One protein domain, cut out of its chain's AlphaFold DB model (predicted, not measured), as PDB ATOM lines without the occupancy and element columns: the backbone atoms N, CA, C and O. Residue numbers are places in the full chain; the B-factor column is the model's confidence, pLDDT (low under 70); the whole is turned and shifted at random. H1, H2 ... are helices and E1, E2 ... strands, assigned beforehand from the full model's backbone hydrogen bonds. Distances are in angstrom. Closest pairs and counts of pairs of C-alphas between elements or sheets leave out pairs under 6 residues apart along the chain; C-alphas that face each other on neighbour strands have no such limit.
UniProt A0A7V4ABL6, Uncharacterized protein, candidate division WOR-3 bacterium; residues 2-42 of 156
ATOM      1  N   ASP A   2      53.073   1.579 -44.442       54.47
ATOM      2  CA  ASP A   2      54.177   1.155 -43.543       54.47
ATOM      3  C   ASP A   2      55.388   2.102 -43.472       54.47
ATOM      4  O   ASP A   2      56.081   2.165 -42.458       54.47
ATOM      5  N   ASN A   3      55.652   2.857 -44.543       59.28
ATOM      6  CA  ASN A   3      56.782   3.781 -44.599       59.28
ATOM      7  C   ASN A   3      56.622   4.996 -43.671       59.28
ATOM      8  O   ASN A   3      57.636   5.542 -43.251       59.28
ATOM      9  N   GLU A   4      55.401   5.415 -43.325       67.69
ATOM     10  CA  GLU A   4      55.188   6.547 -42.405       67.69
ATOM     11  C   GLU A   4      55.318   6.122 -40.937       67.69
ATOM     12  O   GLU A   4      55.919   6.835 -40.137       67.69
ATOM     13  N   LEU A   5      54.852   4.920 -40.585       64.88
ATOM     14  CA  LEU A   5      54.992   4.364 -39.231       64.88
ATOM     15  C   LEU A   5      56.459   4.068 -38.890       64.88
ATOM     16  O   LEU A   5      56.938   4.397 -37.801       64.88
ATOM     17  N   LYS A   6      57.212   3.551 -39.868       68.81
ATOM     18  CA  LYS A   6      58.656   3.322 -39.725       68.81
ATOM     19  C   LYS A   6      59.442   4.613 -39.490       68.81
ATOM     20  O   LYS A   6      60.399   4.586 -38.720       68.81
ATOM     21  N   LYS A   7      59.035   5.747 -40.083       77.94
ATOM     22  CA  LYS A   7      59.692   7.055 -39.865       77.94
ATOM     23  C   LYS A   7      59.614   7.531 -38.416       77.94
ATOM     24  O   LYS A   7      60.501   8.250 -37.974       77.94
ATOM     25  N   VAL A   8      58.584   7.119 -37.679       77.94
ATOM     26  CA  VAL A   8      58.400   7.451 -36.257       77.94
ATOM     27  C   VAL A   8      58.828   6.315 -35.318       77.94
ATOM     28  O   VAL A   8      58.540   6.357 -34.125       77.94
ATOM     29  N   GLY A   9      59.531   5.296 -35.830       78.25
ATOM     30  CA  GLY A   9      60.066   4.187 -35.028       78.25
ATOM     31  C   GLY A   9      59.007   3.230 -34.467       78.25
ATOM     32  O   GLY A   9      59.316   2.427 -33.575       78.25
ATOM     33  N   LEU A  10      57.776   3.309 -34.978       76.44
ATOM     34  CA  LEU A  10      56.670   2.437 -34.606       76.44
ATOM     35  C   LEU A  10      56.579   1.271 -35.591       76.44
ATOM     36  O   LEU A  10      56.566   1.452 -36.807       76.44
ATOM     37  N   ASP A  11      56.498   0.067 -35.038       84.25
ATOM     38  CA  ASP A  11      56.143  -1.147 -35.761       84.25
ATOM     39  C   ASP A  11      54.772  -1.644 -35.277       84.25
ATOM     40  O   ASP A  11      54.229  -1.156 -34.282       84.25
ATOM     41  N   GLU A  12      54.188  -2.607 -35.992       80.69
ATOM     42  CA  GLU A  12      52.866  -3.143 -35.654       80.69
ATOM     43  C   GLU A  12      52.782  -3.723 -34.234       80.69
ATOM     44  O   GLU A  12      51.717  -3.663 -33.623       80.69
ATOM     45  N   ASN A  13      53.871  -4.291 -33.701       86.31
ATOM     46  CA  ASN A  13      53.871  -4.874 -32.357       86.31
ATOM     47  C   ASN A  13      53.800  -3.773 -31.302       86.31
ATOM     48  O   ASN A  13      52.956  -3.829 -30.417       86.31
ATOM     49  N   LYS A  14      54.595  -2.711 -31.453       86.50
ATOM     50  CA  LYS A  14      54.548  -1.549 -30.553       86.50
ATOM     51  C   LYS A  14      53.190  -0.853 -30.566       86.50
ATOM     52  O   LYS A  14      52.754  -0.339 -29.540       86.50
ATOM     53  N   ILE A  15      52.524  -0.815 -31.721       86.19
ATOM     54  CA  ILE A  15      51.166  -0.268 -31.838       86.19
ATOM     55  C   ILE A  15      50.173  -1.155 -31.084       86.19
ATOM     56  O   ILE A  15      49.361  -0.642 -30.315       86.19
ATOM     57  N   LEU A  16      50.254  -2.475 -31.265       89.31
ATOM     58  CA  LEU A  16      49.418  -3.430 -30.539       89.31
ATOM     59  C   LEU A  16      49.602  -3.294 -29.021       89.31
ATOM     60  O   LEU A  16      48.616  -3.219 -28.290       89.31
ATOM     61  N   ASP A  17      50.850  -3.199 -28.560       89.38
ATOM     62  CA  ASP A  17      51.187  -3.031 -27.144       89.38
ATOM     63  C   ASP A  17      50.639  -1.715 -26.578       89.38
ATOM     64  O   ASP A  17      50.131  -1.680 -25.456       89.38
ATOM     65  N   LEU A  18      50.696  -0.632 -27.361       89.12
ATOM     66  CA  LEU A  18      50.147   0.665 -26.974       89.12
ATOM     67  C   LEU A  18      48.638   0.584 -26.716       89.12
ATOM     68  O   LEU A  18      48.175   1.056 -25.679       89.12
ATOM     69  N   PHE A  19      47.880  -0.009 -27.642       88.94
ATOM     70  CA  PHE A  19      46.427  -0.144 -27.506       88.94
ATOM     71  C   PHE A  19      46.022  -1.178 -26.452       88.94
ATOM     72  O   PHE A  19      44.941  -1.082 -25.881       88.94
ATOM     73  N   ASN A  20      46.881  -2.148 -26.148       89.12
ATOM     74  CA  ASN A  20      46.604  -3.142 -25.116       89.12
ATOM     75  C   ASN A  20      47.047  -2.721 -23.706       89.12
ATOM     76  O   ASN A  20      46.924  -3.512 -22.769       89.12
ATOM     77  N   LYS A  21      47.510  -1.483 -23.519       91.00
ATOM     78  CA  LYS A  21      47.840  -0.950 -22.197       91.00
ATOM     79  C   LYS A  21      46.578  -0.523 -21.440       91.00
ATOM     80  O   LYS A  21      45.750   0.216 -21.961       91.00
ATOM     81  N   GLU A  22      46.465  -0.938 -20.181       91.50
ATOM     82  CA  GLU A  22      45.342  -0.552 -19.318       91.50
ATOM     83  C   GLU A  22      45.374   0.946 -18.924       91.50
ATOM     84  O   GLU A  22      46.463   1.501 -18.718       91.50
ATOM     85  N   PRO A  23      44.206   1.602 -18.748       90.25
ATOM     86  CA  PRO A  23      42.860   1.038 -18.885       90.25
ATOM     87  C   PRO A  23      42.395   0.929 -20.348       90.25
ATOM     88  O   PRO A  23      42.418   1.917 -21.089       90.25
ATOM     89  N   LYS A  24      41.877  -0.239 -20.748       91.56
ATOM     90  CA  LYS A  24      41.306  -0.468 -22.091       91.56
ATOM     91  C   LYS A  24      39.873   0.050 -22.226       91.56
ATOM     92  O   LYS A  24      38.943  -0.695 -22.530       91.56
ATOM     93  N   ALA A  25      39.678   1.342 -21.981       91.50
ATOM     94  CA  ALA A  25      38.375   1.986 -22.093       91.50
ATOM     95  C   ALA A  25      38.463   3.313 -22.850       91.50
ATOM     96  O   ALA A  25      39.408   4.084 -22.684       91.50
ATOM     97  N   LEU A  26      37.447   3.601 -23.659       90.38
ATOM     98  CA  LEU A  26      37.311   4.868 -24.372       90.38
ATOM     99  C   LEU A  26      35.877   5.390 -24.287       90.38
ATOM    100  O   LEU A  26      34.924   4.626 -24.135       90.38
ATOM    101  N   LYS A  27      35.712   6.711 -24.395       89.94
ATOM    102  CA  LYS A  27      34.385   7.323 -24.520       89.94
ATOM    103  C   LYS A  27      33.873   7.108 -25.941       89.94
ATOM    104  O   LYS A  27      34.533   7.527 -26.890       89.94
ATOM    105  N   LEU A  28      32.706   6.485 -26.081       88.94
ATOM    106  CA  LEU A  28      32.089   6.188 -27.374       88.94
ATOM    107  C   LEU A  28      30.621   6.614 -27.366       88.94
ATOM    108  O   LEU A  28      29.844   6.160 -26.531       88.94
ATOM    109  N   GLY A  29      30.236   7.451 -28.330       85.31
ATOM    110  CA  GLY A  29      28.874   7.975 -28.449       85.31
ATOM    111  C   GLY A  29      28.612   9.226 -27.601       85.31
ATOM    112  O   GLY A  29      29.533   9.921 -27.172       85.31
ATOM    113  N   GLY A  30      27.329   9.545 -27.418       83.88
ATOM    114  CA  GLY A  30      26.878  10.669 -26.591       83.88
ATOM    115  C   GLY A  30      26.870  10.344 -25.094       83.88
ATOM    116  O   GLY A  30      27.220   9.243 -24.683       83.88
ATOM    117  N   GLU A  31      26.449  11.307 -24.272       89.69
ATOM    118  CA  GLU A  31      26.129  11.095 -22.844       89.69
ATOM    119  C   GLU A  31      27.261  10.493 -21.987       89.69
ATOM    120  O   GLU A  31      27.003   9.782 -21.020       89.69
ATOM    121  N   MET A  32      28.527  10.751 -22.338       85.62
ATOM    122  CA  MET A  32      29.701  10.204 -21.634       85.62
ATOM    123  C   MET A  32      29.709   8.669 -21.527       85.62
ATOM    124  O   MET A  32      30.340   8.106 -20.627       85.62
ATOM    125  N   ARG A  33      29.043   7.978 -22.458       90.12
ATOM    126  CA  ARG A  33      29.083   6.518 -22.528       90.12
ATOM    127  C   ARG A  33      30.514   6.056 -22.791       90.12
ATOM    128  O   ARG A  33      31.276   6.697 -23.515       90.12
ATOM    129  N   SER A  34      30.877   4.954 -22.149       92.81
ATOM    130  CA  SER A  34      32.204   4.353 -22.242       92.81
ATOM    131  C   SER A  34      32.081   2.943 -22.800       92.81
ATOM    132  O   SER A  34      31.106   2.249 -22.516       92.81
ATOM    133  N   ALA A  35      33.064   2.540 -23.592       93.75
ATOM    134  CA  ALA A  35      33.187   1.205 -24.147       93.75
ATOM    135  C   ALA A  35      34.567   0.649 -23.797       93.75
ATOM    136  O   ALA A  35      35.565   1.375 -23.847       93.75
ATOM    137  N   TYR A  36      34.607  -0.635 -23.456       93.94
ATOM    138  CA  TYR A  36      35.853  -1.387 -23.425       93.94
ATOM    139  C   TYR A  36      36.226  -1.791 -24.845       93.94
ATOM    140  O   TYR A  36      35.347  -1.972 -25.692       93.94
ATOM    141  N   TYR A  37      37.520  -1.904 -25.106       92.62
ATOM    142  CA  TYR A  37      38.016  -2.318 -26.408       92.62
ATOM    143  C   TYR A  37      39.129  -3.346 -26.257       92.62
ATOM    144  O   TYR A  37      39.822  -3.409 -25.244       92.62
ATOM    145  N   GLU A  38      39.299  -4.137 -27.301       89.25
ATOM    146  CA  GLU A  38      40.384  -5.088 -27.439       89.25
ATOM    147  C   GLU A  38      40.962  -4.929 -28.839       89.25
ATOM    148  O   GLU A  38      40.242  -4.610 -29.790       89.25
ATOM    149  N   VAL A  39      42.280  -5.073 -28.947       89.69
ATOM    150  CA  VAL A  39      42.972  -5.018 -30.227       89.69
ATOM    151  C   VAL A  39      43.790  -6.283 -30.356       89.69
ATOM    152  O   VAL A  39      44.644  -6.569 -29.518       89.69
ATOM    153  N   GLU A  40      43.537  -7.011 -31.433       86.75
ATOM    154  CA  GLU A  40      44.218  -8.249 -31.771       86.75
ATOM    155  C   GLU A  40      44.704  -8.219 -33.220       86.75
ATOM    156  O   GLU A  40      44.238  -7.435 -34.055       86.75
ATOM    157  N   LYS A  41      45.684  -9.072 -33.519       83.75
ATOM    158  CA  LYS A  41      46.126  -9.301 -34.892       83.75
ATOM    159  C   LYS A  41      45.284 -10.411 -35.487       83.75
ATOM    160  O   LYS A  41      45.489 -11.570 -35.150       83.75
ATOM    161  N   GLU A  42      44.406 -10.045 -36.409       81.19
ATOM    162  CA  GLU A  42      43.560 -11.006 -37.104       81.19
ATOM    163  C   GLU A  42      44.093 -11.288 -38.517       81.19
ATOM    164  O   GLU A  42      44.114 -10.415 -39.395       81.19
TER     165      GLU A  42
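Overview. This is residues 2 to 42 of the 156 residues of an uncharacterized protein of candidate division WOR-3 bacterium (UniProt A0A7V4ABL6). This is a drawn-out piece with a small two-stranded hairpin, E1 and E2, at one end and the short helix H1 at the other, the helix H2 lying between them along the length. After E2, residues 37 to 42 form a tail that runs back from the hairpin in the direction of the helices. The printed part has 41 residues, with two named helices and two named strands in the order H1, H2, E1, E2; its class is mixed, helices and strands, with 20 residues, under half, in named elements, and its one sheet, E1 - E2, is antiparallel. It is only just loose, close to extended, with a radius of gyration of the C-alphas of 13.3 A, and its outline is a rod of 38 by 19 by 17 A.

Arrangement. The strands E1, residues 25 to 27, and E2, residues 34 to 36, are antiparallel neighbours in a hairpin, with 150 degrees between their directions. The C-alphas of Leu 26 and Ala 35 face each other at 5.5 A. N 26 and O 35 are within hydrogen-bond range at 2.9 A, and N 35 and O 26 at 2.8 A. The helix H2, residues 12 to 19, is apart from E2. The helix H1, residues 2 to 7, is apart from H2, E1 and E2. In H1 and H2 every O i to N i+4 pair is within hydrogen-bond range.

Along the chain. E1 measures 7.1 A from first to last C-alpha, and E2 6.9 A, ending at C-alpha 36 at (35.853, -1.387, -23.425). H2 is the longest helix by residues, with 8, and measures 10.8 A from C-alpha 12 at (52.866, -3.143, -35.654). H1 measures 8.9 A and begins at C-alpha 2 at (54.177, 1.155, -43.543).

Size, cuts and confidence. The two C-alphas farthest apart are those of Asn 3 and Glu 31, at 38.3 A. The printed part has no cut. The links from H1 to H2 and from H2 to E1 are tight, the link from E1 to E2 is short, and no link is long. The mean pLDDT of the printed part is 84.4, and residues 2 to 6 are under 70.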